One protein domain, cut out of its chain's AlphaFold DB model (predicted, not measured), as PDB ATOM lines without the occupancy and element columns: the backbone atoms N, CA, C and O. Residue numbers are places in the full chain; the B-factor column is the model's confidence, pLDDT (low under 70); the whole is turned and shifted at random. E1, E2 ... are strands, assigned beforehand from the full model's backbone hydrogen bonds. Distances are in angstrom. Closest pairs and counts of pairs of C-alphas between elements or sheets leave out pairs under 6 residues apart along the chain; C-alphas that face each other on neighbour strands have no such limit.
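AT A GLANCE: This is residues 772 to 866 of the 1245 residues of the protein "Ig-like domain repeat protein" of Aeromonas caviae (UniProt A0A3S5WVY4). Little regular structure is here: a loose frame, with E1 and E2 running side by side in opposite directions along one side and a small antiparallel sheet, E4 - E5 - E6, making the other. Residues 805 to 810 stick out at one end. The 95 printed residues, 36 in six named strands (E1 to E6 in chain order, no named helix), are all strand in class, loose (radius of gyration of the C-alphas 16.2 A), spanning 52 by 32 by 20 A.

HOW THE PARTS SIT: Find E1, residues 773 to 778, and E2, residues 797 to 803; their closest C-alphas, Asp 773 and Leu 802, are 5.9 A apart. E3, residues 812 to 816, pairs with no named strand. E4, residues 832 to 835, and E5, residues 844 to 849, form a hairpin (N 834 and O 846, 2.9 A), as do E5 and E6, residues 852 to 859 (N 845 and O 857, 2.8 A): a meander, each strand the antiparallel neighbour of the one before. E2 and E6 are near each other.

IN THESE COORDINATES: Start at C-alpha 773, (201.817, 188.580, 178.970), where E1 begins. E6, 21.6 A long, bends by 55 degrees at residue 855 and ends at C-alpha 859, (213.651, 192.227, 178.778).

THE WHOLE: The C-alphas farthest apart, Val 786 and Asn 809, are 52.5 A apart. The printed part has no cut; links E1 to E2 and E3 to E4 are long. Look for pLDDT under 70 at residues 784, 787 to 793, 806 to 811 and 836 to 841.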
ATOM      1  N   SER A 772     202.899 183.697 180.930       77.94
ATOM      2  CA  SER A 772     202.994 184.752 179.796       77.94
ATOM      3  C   SER A 772     202.298 186.187 179.947       77.94
ATOM      4  O   SER A 772     201.593 186.369 180.935       77.94
ATOM      5  N   ASP A 773     202.431 187.178 178.996       83.94
ATOM      6  CA  ASP A 773     201.817 188.580 178.970       83.94
ATOM      7  C   ASP A 773     201.607 189.265 177.543       83.94
ATOM      8  O   ASP A 773     202.079 188.719 176.544       83.94
ATOM      9  N   LYS A 774     200.927 190.444 177.405       84.75
ATOM     10  CA  LYS A 774     200.652 191.208 176.129       84.75
ATOM     11  C   LYS A 774     200.683 192.770 176.232       84.75
ATOM     12  O   LYS A 774     200.305 193.324 177.258       84.75
ATOM     13  N   VAL A 775     201.041 193.490 175.145       87.44
ATOM     14  CA  VAL A 775     201.142 194.977 175.034       87.44
ATOM     15  C   VAL A 775     200.863 195.541 173.605       87.44
ATOM     16  O   VAL A 775     200.977 194.780 172.650       87.44
ATOM     17  N   THR A 776     200.556 196.848 173.428       87.00
ATOM     18  CA  THR A 776     200.193 197.494 172.123       87.00
ATOM     19  C   THR A 776     200.925 198.818 171.820       87.00
ATOM     20  O   THR A 776     201.022 199.682 172.692       87.00
ATOM     21  N   VAL A 777     201.384 199.013 170.576       88.12
ATOM     22  CA  VAL A 777     201.881 200.281 169.985       88.12
ATOM     23  C   VAL A 777     201.111 200.608 168.691       88.12
ATOM     24  O   VAL A 777     200.492 199.713 168.131       88.12
ATOM     25  N   SER A 778     201.152 201.858 168.214       87.44
ATOM     26  CA  SER A 778     200.352 202.332 167.063       87.44
ATOM     27  C   SER A 778     201.182 203.137 166.050       87.44
ATOM     28  O   SER A 778     202.116 203.855 166.431       87.44
ATOM     29  N   GLU A 779     200.830 202.987 164.772       86.50
ATOM     30  CA  GLU A 779     201.438 203.598 163.585       86.50
ATOM     31  C   GLU A 779     200.917 205.033 163.355       86.50
ATOM     32  O   GLU A 779     201.680 205.889 162.909       86.50
ATOM     33  N   GLU A 780     199.694 205.364 163.798       80.94
ATOM     34  CA  GLU A 780     199.115 206.726 163.759       80.94
ATOM     35  C   GLU A 780     200.005 207.784 164.445       80.94
ATOM     36  O   GLU A 780     199.983 208.971 164.112       80.94
ATOM     37  N   ALA A 781     200.834 207.350 165.401       77.25
ATOM     38  CA  ALA A 781     201.800 208.179 166.117       77.25
ATOM     39  C   ALA A 781     203.152 208.367 165.379       77.25
ATOM     40  O   ALA A 781     204.084 208.967 165.935       77.25
ATOM     41  N   LEU A 782     203.291 207.858 164.149       81.12
ATOM     42  CA  LEU A 782     204.447 208.057 163.266       81.12
ATOM     43  C   LEU A 782     204.331 209.362 162.452       81.12
ATOM     44  O   LEU A 782     203.320 210.060 162.437       81.12
ATOM     45  N   VAL A 783     205.419 209.750 161.779       74.38
ATOM     46  CA  VAL A 783     205.484 211.018 161.029       74.38
ATOM     47  C   VAL A 783     204.842 210.858 159.651       74.38
ATOM     48  O   VAL A 783     205.537 210.627 158.665       74.38
ATOM     49  N   GLY A 784     203.522 211.025 159.595       67.00
ATOM     50  CA  GLY A 784     202.732 210.990 158.361       67.00
ATOM     51  C   GLY A 784     201.328 210.415 158.542       67.00
ATOM     52  O   GLY A 784     200.451 210.776 157.765       67.00
ATOM     53  N   GLY A 785     201.132 209.591 159.577       70.06
ATOM     54  CA  GLY A 785     199.898 208.845 159.800       70.06
ATOM     55  C   GLY A 785     198.655 209.708 160.029       70.06
ATOM     56  O   GLY A 785     198.715 210.831 160.548       70.06
ATOM     57  N   VAL A 786     197.511 209.164 159.625       73.69
ATOM     58  CA  VAL A 786     196.178 209.750 159.754       73.69
ATOM     59  C   VAL A 786     195.599 209.382 161.120       73.69
ATOM     60  O   VAL A 786     194.853 208.421 161.256       73.69
ATOM     61  N   ALA A 787     195.941 210.174 162.139       67.62
ATOM     62  CA  ALA A 787     195.418 209.985 163.491       67.62
ATOM     63  C   ALA A 787     193.877 210.061 163.550       67.62
ATOM     64  O   ALA A 787     193.267 210.994 163.009       67.62
ATOM     65  N   ASP A 788     193.269 209.096 164.241       66.88
ATOM     66  CA  ASP A 788     191.822 208.917 164.367       66.88
ATOM     67  C   ASP A 788     191.208 209.832 165.465       66.88
ATOM     68  O   ASP A 788     191.723 210.911 165.781       66.88
ATOM     69  N   SER A 789     190.023 209.504 165.994       59.66
ATOM     70  CA  SER A 789     189.451 210.199 167.159       59.66
ATOM     71  C   SER A 789     188.796 209.277 168.207       59.66
ATOM     72  O   SER A 789     188.040 209.760 169.054       59.66
ATOM     73  N   ASN A 790     189.095 207.973 168.173       55.41
ATOM     74  CA  ASN A 790     188.607 206.939 169.092       55.41
ATOM     75  C   ASN A 790     189.722 206.209 169.873       55.41
ATOM     76  O   ASN A 790     189.397 205.432 170.776       55.41
ATOM     77  N   GLY A 791     191.001 206.469 169.588       54.56
ATOM     78  CA  GLY A 791     192.137 206.027 170.401       54.56
ATOM     79  C   GLY A 791     192.301 206.766 171.742       54.56
ATOM     80  O   GLY A 791     191.688 207.803 172.021       54.56
ATOM     81  N   SER A 792     193.155 206.221 172.614       52.34
ATOM     82  CA  SER A 792     193.726 206.964 173.754       52.34
ATOM     83  C   SER A 792     195.152 206.526 174.110       52.34
ATOM     84  O   SER A 792     195.597 206.747 175.240       52.34
ATOM     85  N   ASP A 793     195.819 205.801 173.213       60.34
ATOM     86  CA  ASP A 793     197.077 205.098 173.491       60.34
ATOM     87  C   ASP A 793     197.971 204.965 172.231       60.34
ATOM     88  O   ASP A 793     198.866 204.123 172.136       60.34
ATOM     89  N   ASP A 794     197.772 205.893 171.303       73.62
ATOM     90  CA  ASP A 794     198.551 206.222 170.113       73.62
ATOM     91  C   ASP A 794     199.981 206.644 170.520       73.62
ATOM     92  O   ASP A 794     200.334 207.814 170.677       73.62
ATOM     93  N   GLN A 795     200.818 205.639 170.809       80.56
ATOM     94  CA  GLN A 795     202.199 205.778 171.275       80.56
ATOM     95  C   GLN A 795     203.110 204.729 170.640       80.56
ATOM     96  O   GLN A 795     202.872 203.523 170.715       80.56
ATOM     97  N   VAL A 796     204.270 205.184 170.177       84.06
ATOM     98  CA  VAL A 796     205.327 204.333 169.617       84.06
ATOM     99  C   VAL A 796     206.214 203.647 170.678       84.06
ATOM    100  O   VAL A 796     207.317 203.213 170.357       84.06
ATOM    101  N   THR A 797     205.854 203.590 171.973       86.88
ATOM    102  CA  THR A 797     206.708 202.992 173.041       86.88
ATOM    103  C   THR A 797     205.912 202.529 174.277       86.88
ATOM    104  O   THR A 797     205.045 203.258 174.750       86.88
ATOM    105  N   ARG A 798     206.237 201.348 174.843       88.81
ATOM    106  CA  ARG A 798     205.548 200.695 175.989       88.81
ATOM    107  C   ARG A 798     206.479 199.876 176.905       88.81
ATOM    108  O   ARG A 798     207.591 199.545 176.501       88.81
ATOM    109  N   THR A 799     206.007 199.485 178.099       88.19
ATOM    110  CA  THR A 799     206.707 198.615 179.083       88.19
ATOM    111  C   THR A 799     205.742 197.735 179.912       88.19
ATOM    112  O   THR A 799     204.573 198.091 180.047       88.19
ATOM    113  N   GLY A 800     206.216 196.616 180.498       87.06
ATOM    114  CA  GLY A 800     205.404 195.688 181.329       87.06
ATOM    115  C   GLY A 800     206.199 194.618 182.119       87.06
ATOM    116  O   GLY A 800     207.408 194.781 182.306       87.06
ATOM    117  N   GLU A 801     205.546 193.546 182.621       87.62
ATOM    118  CA  GLU A 801     206.155 192.472 183.455       87.62
ATOM    119  C   GLU A 801     205.541 191.055 183.285       87.62
ATOM    120  O   GLU A 801     204.334 190.873 183.407       87.62
ATOM    121  N   LEU A 802     206.393 190.026 183.176       84.19
ATOM    122  CA  LEU A 802     206.084 188.579 183.110       84.19
ATOM    123  C   LEU A 802     206.283 187.865 184.472       84.19
ATOM    124  O   LEU A 802     206.916 188.434 185.361       84.19
ATOM    125  N   THR A 803     205.781 186.625 184.647       79.81
ATOM    126  CA  THR A 803     205.753 185.870 185.937       79.81
ATOM    127  C   THR A 803     206.203 184.391 185.804       79.81
ATOM    128  O   THR A 803     205.934 183.780 184.772       79.81
ATOM    129  N   ILE A 804     206.856 183.794 186.822       77.06
ATOM    130  CA  ILE A 804     207.508 182.453 186.761       77.06
ATOM    131  C   ILE A 804     207.141 181.490 187.922       77.06
ATOM    132  O   ILE A 804     206.723 181.938 188.983       77.06
ATOM    133  N   HIS A 805     207.342 180.170 187.743       70.50
ATOM    134  CA  HIS A 805     207.170 179.115 188.770       70.50
ATOM    135  C   HIS A 805     208.144 177.935 188.532       70.50
ATOM    136  O   HIS A 805     208.192 177.425 187.418       70.50
ATOM    137  N   HIS A 806     208.899 177.479 189.544       68.44
ATOM    138  CA  HIS A 806     209.834 176.336 189.436       68.44
ATOM    139  C   HIS A 806     210.076 175.640 190.798       68.44
ATOM    140  O   HIS A 806     209.487 176.039 191.802       68.44
ATOM    141  N   ASP A 807     210.941 174.612 190.855       62.75
ATOM    142  CA  ASP A 807     211.212 173.807 192.070       62.75
ATOM    143  C   ASP A 807     211.894 174.580 193.229       62.75
ATOM    144  O   ASP A 807     211.882 174.129 194.379       62.75
ATOM    145  N   GLY A 808     212.476 175.747 192.929       58.09
ATOM    146  CA  GLY A 808     213.122 176.660 193.874       58.09
ATOM    147  C   GLY A 808     214.647 176.539 194.039       58.09
ATOM    148  O   GLY A 808     215.196 177.283 194.853       58.09
ATOM    149  N   ASN A 809     215.359 175.663 193.313       56.81
ATOM    150  CA  ASN A 809     216.760 175.304 193.621       56.81
ATOM    151  C   ASN A 809     217.856 175.791 192.638       56.81
ATOM    152  O   ASN A 809     218.921 175.175 192.561       56.81
ATOM    153  N   GLY A 810     217.688 176.926 191.947       61.81
ATOM    154  CA  GLY A 810     218.743 177.458 191.066       61.81
ATOM    155  C   GLY A 810     218.620 178.944 190.696       61.81
ATOM    156  O   GLY A 810     217.556 179.534 190.881       61.81
ATOM    157  N   PRO A 811     219.702 179.579 190.200       67.94
ATOM    158  CA  PRO A 811     219.609 180.823 189.439       67.94
ATOM    159  C   PRO A 811     219.070 180.524 188.034       67.94
ATOM    160  O   PRO A 811     219.505 179.558 187.410       67.94
ATOM    161  N   VAL A 812     218.175 181.366 187.525       73.56
ATOM    162  CA  VAL A 812     217.472 181.121 186.258       73.56
ATOM    163  C   VAL A 812     217.924 182.085 185.160       73.56
ATOM    164  O   VAL A 812     218.239 183.255 185.411       73.56
ATOM    165  N   SER A 813     217.966 181.590 183.923       81.88
ATOM    166  CA  SER A 813     218.233 182.411 182.736       81.88
ATOM    167  C   SER A 813     216.931 182.709 182.003       81.88
ATOM    168  O   SER A 813     216.106 181.813 181.854       81.88
ATOM    169  N   VAL A 814     216.769 183.941 181.517       82.12
ATOM    170  CA  VAL A 814     215.626 184.373 180.699       82.12
ATOM    171  C   VAL A 814     216.098 184.969 179.376       82.12
ATOM    172  O   VAL A 814     217.126 185.648 179.319       82.12
ATOM    173  N   GLY A 815     215.345 184.736 178.304       86.19
ATOM    174  CA  GLY A 815     215.660 185.269 176.980       86.19
ATOM    175  C   GLY A 815     214.444 185.331 176.063       86.19
ATOM    176  O   GLY A 815     213.511 184.544 176.204       86.19
ATOM    177  N   LEU A 816     214.483 186.277 175.127       87.81
ATOM    178  CA  LEU A 816     213.606 186.356 173.965       87.81
ATOM    179  C   LEU A 816     214.117 185.383 172.902       87.81
ATOM    180  O   LEU A 816     215.309 185.378 172.591       87.81
ATOM    181  N   ASP A 817     213.227 184.589 172.320       84.50
ATOM    182  CA  ASP A 817     213.566 183.699 171.214       84.50
ATOM    183  C   ASP A 817     213.416 184.419 169.867       84.50
ATOM    184  O   ASP A 817     212.304 184.603 169.373       84.50
ATOM    185  N   LEU A 818     214.531 184.789 169.229       82.38
ATOM    186  CA  LEU A 818     214.525 185.403 167.892       82.38
ATOM    187  C   LEU A 818     213.824 184.528 166.831       82.38
ATOM    188  O   LEU A 818     213.328 185.059 165.845       82.38
ATOM    189  N   ASN A 819     213.762 183.204 167.027       80.31
ATOM    190  CA  ASN A 819     213.129 182.266 166.092       80.31
ATOM    191  C   ASN A 819     211.597 182.221 166.223       80.31
ATOM    192  O   ASN A 819     210.933 181.645 165.366       80.31
ATOM    193  N   SER A 820     211.035 182.811 167.283       78.31
ATOM    194  CA  SER A 820     209.582 182.945 167.463       78.31
ATOM    195  C   SER A 820     208.978 184.104 166.663       78.31
ATOM    196  O   SER A 820     207.764 184.161 166.479       78.31
ATOM    197  N   LEU A 821     209.822 185.027 166.191       84.00
ATOM    198  CA  LEU A 821     209.390 186.253 165.536       84.00
ATOM    199  C   LEU A 821     208.875 185.975 164.114       84.00
ATOM    200  O   LEU A 821     209.535 185.264 163.350       84.00
ATOM    201  N   PRO A 822     207.732 186.562 163.719       79.44
ATOM    202  CA  PRO A 822     207.201 186.428 162.373       79.44
ATOM    203  C   PRO A 822     208.068 187.171 161.350       79.44
ATOM    204  O   PRO A 822     208.733 188.168 161.657       79.44
ATOM    205  N   VAL A 823     207.983 186.726 160.095       81.44
ATOM    206  CA  VAL A 823     208.405 187.540 158.952       81.44
ATOM    207  C   VAL A 823     207.405 188.686 158.802       81.44
ATOM    208  O   VAL A 823     206.210 188.458 158.611       81.44
ATOM    209  N   LEU A 824     207.911 189.910 158.904       86.88
ATOM    210  CA  LEU A 824     207.180 191.151 158.663       86.88
ATOM    211  C   LEU A 824     207.800 191.868 157.461       86.88
ATOM    212  O   LEU A 824     208.948 191.595 157.096       86.88
ATOM    213  N   THR A 825     207.070 192.811 156.883       86.12
ATOM    214  CA  THR A 825     207.545 193.684 155.803       86.12
ATOM    215  C   THR A 825     207.233 195.149 156.132       86.12
ATOM    216  O   THR A 825     206.498 195.427 157.076       86.12
ATOM    217  N   SER A 826     207.872 196.078 155.426       86.31
ATOM    218  CA  SER A 826     207.650 197.526 155.513       86.31
ATOM    219  C   SER A 826     207.940 198.130 154.138       86.31
ATOM    220  O   SER A 826     209.051 197.977 153.617       86.31
ATOM    221  N   GLY A 827     206.933 198.724 153.496       78.19
ATOM    222  CA  GLY A 827     206.965 199.071 152.074       78.19
ATOM    223  C   GLY A 827     207.162 197.852 151.159       78.19
ATOM    224  O   GLY A 827     207.783 197.973 150.102       78.19
ATOM    225  N   GLY A 828     206.731 196.660 151.588       78.31
ATOM    226  CA  GLY A 828     206.973 195.375 150.923       78.31
ATOM    227  C   GLY A 828     208.367 194.762 151.146       78.31
ATOM    228  O   GLY A 828     208.589 193.603 150.788       78.31
ATOM    229  N   GLU A 829     209.312 195.483 151.758       82.56
ATOM    230  CA  GLU A 829     210.672 194.996 152.037       82.56
ATOM    231  C   GLU A 829     210.751 194.279 153.395       82.56
ATOM    232  O   GLU A 829     210.186 194.728 154.390       82.56
ATOM    233  N   SER A 830     211.453 193.143 153.470       85.12
ATOM    234  CA  SER A 830     211.412 192.257 154.650       85.12
ATOM    235  C   SER A 830     212.166 192.800 155.871       85.12
ATOM    236  O   SER A 830     213.381 193.024 155.827       85.12
ATOM    237  N   ILE A 831     211.470 192.904 157.009       89.69
ATOM    238  CA  ILE A 831     212.056 193.276 158.302       89.69
ATOM    239  C   ILE A 831     212.985 192.151 158.775       89.69
ATOM    240  O   ILE A 831     212.567 191.038 159.085       89.69
ATOM    241  N   THR A 832     214.278 192.458 158.857       87.31
ATOM    242  CA  THR A 832     215.313 191.544 159.344       87.31
ATOM    243  C   THR A 832     215.490 191.711 160.850       87.31
ATOM    244  O   THR A 832     215.938 192.760 161.317       87.31
ATOM    245  N   TRP A 833     215.163 190.669 161.615       88.19
ATOM    246  CA  TRP A 833     215.342 190.626 163.067       88.19
ATOM    247  C   TRP A 833     216.781 190.277 163.476       88.19
ATOM    248  O   TRP A 833     217.451 189.457 162.847       88.19
ATOM    249  N   SER A 834     217.263 190.884 164.562       86.06
ATOM    250  CA  SER A 834     218.601 190.645 165.121       86.06
ATOM    251  C   SER A 834     218.643 190.882 166.635       86.06
ATOM    252  O   SER A 834     217.872 191.687 167.146       86.06
ATOM    253  N   TYR A 835     219.548 190.221 167.367       86.12
ATOM    254  CA  TYR A 835     219.775 190.538 168.786       86.12
ATOM    255  C   TYR A 835     220.524 191.865 168.950       86.12
ATOM    256  O   TYR A 835     221.538 192.101 168.284       86.12
ATOM    257  N   GLY A 836     220.055 192.696 169.878       68.94
ATOM    258  CA  GLY A 836     220.512 194.073 170.025       68.94
ATOM    259  C   GLY A 836     221.973 194.225 170.457       68.94
ATOM    260  O   GLY A 836     222.536 193.342 171.104       68.94
ATOM    261  N   SER A 837     222.566 195.354 170.044       61.56
ATOM    262  CA  SER A 837     223.949 195.903 170.163       61.56
ATOM    263  C   SER A 837     225.188 195.096 170.663       61.56
ATOM    264  O   SER A 837     226.257 195.688 170.818       61.56
ATOM    265  N   CYS A 838     225.158 193.767 170.812       51.34
ATOM    266  CA  CYS A 838     226.348 192.894 170.845       51.34
ATOM    267  C   CYS A 838     226.102 191.425 170.417       51.34
ATOM    268  O   CYS A 838     226.942 190.561 170.678       51.34
ATOM    269  N   GLY A 839     224.980 191.119 169.745       55.75
ATOM    270  CA  GLY A 839     224.771 189.875 168.974       55.75
ATOM    271  C   GLY A 839     224.747 188.551 169.757       55.75
ATOM    272  O   GLY A 839     224.669 187.484 169.161       55.75
ATOM    273  N   THR A 840     224.832 188.618 171.085       58.31
ATOM    274  CA  THR A 840     224.836 187.482 172.029       58.31
ATOM    275  C   THR A 840     223.911 187.737 173.224       58.31
ATOM    276  O   THR A 840     223.890 186.975 174.191       58.31
ATOM    277  N   ASN A 841     223.149 188.837 173.175       69.81
ATOM    278  CA  ASN A 841     222.271 189.262 174.248       69.81
ATOM    279  C   ASN A 841     220.808 188.959 173.918       69.81
ATOM    280  O   ASN A 841     220.119 189.801 173.350       69.81
ATOM    281  N   HIS A 842     220.314 187.781 174.309       80.44
ATOM    282  CA  HIS A 842     218.926 187.385 174.043       80.44
ATOM    283  C   HIS A 842     217.887 188.191 174.847       80.44
ATOM    284  O   HIS A 842     216.695 187.947 174.732       80.44
ATOM    285  N   ALA A 843     218.302 189.173 175.653       82.81
ATOM    286  CA  ALA A 843     217.398 190.098 176.333       82.81
ATOM    287  C   ALA A 843     217.073 191.373 175.520       82.81
ATOM    288  O   ALA A 843     216.379 192.239 176.045       82.81
ATOM    289  N   VAL A 844     217.557 191.524 174.276       87.00
ATOM    290  CA  VAL A 844     217.188 192.633 173.366       87.00
ATOM    291  C   VAL A 844     217.099 192.133 171.925       87.00
ATOM    292  O   VAL A 844     218.014 191.454 171.464       87.00
ATOM    293  N   ILE A 845     216.056 192.523 171.191       89.50
ATOM    294  CA  ILE A 845     215.877 192.273 169.753       89.50
ATOM    295  C   ILE A 845     215.535 193.575 169.010       89.50
ATOM    296  O   ILE A 845     214.820 194.431 169.526       89.50
ATOM    297  N   GLU A 846     216.057 193.719 167.794       88.88
ATOM    298  CA  GLU A 846     215.890 194.877 166.909       88.88
ATOM    299  C   GLU A 846     215.515 194.385 165.494       88.88
ATOM    300  O   GLU A 846     216.241 193.572 164.910       88.88
ATOM    301  N   GLY A 847     214.400 194.872 164.938       89.31
ATOM    302  CA  GLY A 847     213.910 194.582 163.581       89.31
ATOM    303  C   GLY A 847     214.195 195.735 162.616       89.31
ATOM    304  O   GLY A 847     213.949 196.896 162.959       89.31
ATOM    305  N   LYS A 848     214.768 195.442 161.436       87.75
ATOM    306  CA  LYS A 848     215.351 196.462 160.539       87.75
ATOM    307  C   LYS A 848     215.077 196.238 159.051       87.75
ATOM    308  O   LYS A 848     215.162 195.109 158.581       87.75
ATOM    309  N   VAL A 849     214.908 197.325 158.298       87.19
ATOM    310  CA  VAL A 849     214.870 197.345 156.819       87.19
ATOM    311  C   VAL A 849     215.937 198.310 156.305       87.19
ATOM    312  O   VAL A 849     216.131 199.389 156.861       87.19
ATOM    313  N   GLY A 850     216.718 197.901 155.301       77.94
ATOM    314  CA  GLY A 850     217.807 198.713 154.724       77.94
ATOM    315  C   GLY A 850     218.948 199.108 155.686       77.94
ATOM    316  O   GLY A 850     219.855 199.836 155.291       77.94
ATOM    317  N   GLY A 851     218.921 198.638 156.940       75.50
ATOM    318  CA  GLY A 851     219.806 199.069 158.032       75.50
ATOM    319  C   GLY A 851     219.172 200.066 159.018       75.50
ATOM    320  O   GLY A 851     219.752 200.309 160.077       75.50
ATOM    321  N   THR A 852     217.983 200.591 158.718       81.88
ATOM    322  CA  THR A 852     217.167 201.432 159.610       81.88
ATOM    323  C   THR A 852     216.371 200.550 160.575       81.88
ATOM    324  O   THR A 852     215.790 199.554 160.151       81.88
ATOM    325  N   SER A 853     216.338 200.892 161.867       84.50
ATOM    326  CA  SER A 853     215.521 200.179 162.864       84.50
ATOM    327  C   SER A 853     214.054 200.616 162.794       84.50
ATOM    328  O   SER A 853     213.790 201.815 162.794       84.50
ATOM    329  N   LEU A 854     213.133 199.648 162.797       86.62
ATOM    330  CA  LEU A 854     211.678 199.857 162.805       86.62
ATOM    331  C   LEU A 854     211.038 199.417 164.132       86.62
ATOM    332  O   LEU A 854     210.184 200.122 164.654       86.62
ATOM    333  N   ILE A 855     211.496 198.303 164.717       90.56
ATOM    334  CA  ILE A 855     210.980 197.767 165.991       90.56
ATOM    335  C   ILE A 855     212.148 197.428 166.931       90.56
ATOM    336  O   ILE A 855     213.167 196.893 166.491       90.56
ATOM    337  N   GLU A 856     212.002 197.700 168.228       90.94
ATOM    338  CA  GLU A 856     212.946 197.332 169.296       90.94
ATOM    339  C   GLU A 856     212.183 196.753 170.501       90.94
ATOM    340  O   GLU A 856     211.208 197.344 170.966       90.94
ATOM    341  N   ILE A 857     212.607 195.596 171.021       90.88
ATOM    342  CA  ILE A 857     211.996 194.931 172.188       90.88
ATOM    343  C   ILE A 857     213.105 194.462 173.138       90.88
ATOM    344  O   ILE A 857     214.135 193.952 172.699       90.88
ATOM    345  N   SER A 858     212.915 194.608 174.452       88.31
ATOM    346  CA  SER A 858     213.888 194.164 175.461       88.31
ATOM    347  C   SER A 858     213.254 193.626 176.744       88.31
ATOM    348  O   SER A 858     212.177 194.064 177.138       88.31
ATOM    349  N   LEU A 859     213.953 192.711 177.425       86.50
ATOM    350  CA  LEU A 859     213.651 192.227 178.778       86.50
ATOM    351  C   LEU A 859     214.657 192.785 179.787       86.50
ATOM    352  O   LEU A 859     215.848 192.866 179.489       86.50
ATOM    353  N   ASN A 860     214.219 193.083 181.012       85.06
ATOM    354  CA  ASN A 860     215.085 193.364 182.167       85.06
ATOM    355  C   ASN A 860     216.126 194.485 181.922       85.06
ATOM    356  O   ASN A 860     217.267 194.407 182.378       85.06
ATOM    357  N   GLY A 861     215.772 195.494 181.117       77.69
ATOM    358  CA  GLY A 861     216.703 196.543 180.677       77.69
ATOM    359  C   GLY A 861     217.867 196.040 179.804       77.69
ATOM    360  O   GLY A 861     218.909 196.689 179.744       77.69
ATOM    361  N   GLY A 862     217.709 194.878 179.162       77.62
ATOM    362  CA  GLY A 862     218.703 194.214 178.323       77.62
ATOM    363  C   GLY A 862     219.621 193.229 179.057       77.62
ATOM    364  O   GLY A 862     220.796 193.142 178.702       77.62
ATOM    365  N   ASN A 863     219.135 192.489 180.065       79.44
ATOM    366  CA  ASN A 863     219.958 191.559 180.859       79.44
ATOM    367  C   ASN A 863     219.316 190.165 181.076       79.44
ATOM    368  O   ASN A 863     218.251 190.051 181.676       79.44
ATOM    369  N   GLN A 864     220.002 189.097 180.649       77.50
ATOM    370  CA  GLN A 864     219.479 187.715 180.610       77.50
ATOM    371  C   GLN A 864     219.458 186.953 181.950       77.50
ATOM    372  O   GLN A 864     218.751 185.956 182.066       77.50
ATOM    373  N   THR A 865     220.244 187.340 182.960       79.31
ATOM    374  CA  THR A 865     220.336 186.553 184.210       79.31
ATOM    375  C   THR A 865     219.455 187.138 185.310       79.31
ATOM    376  O   THR A 865     219.654 188.286 185.715       79.31
ATOM    377  N   VAL A 866     218.543 186.327 185.857       71.06
ATOM    378  CA  VAL A 866     217.708 186.684 187.015       71.06
ATOM    379  C   VAL A 866     218.211 185.909 188.235       71.06
ATOM    380  O   VAL A 866     218.173 184.682 188.287       71.06
TER     381      VAL A 866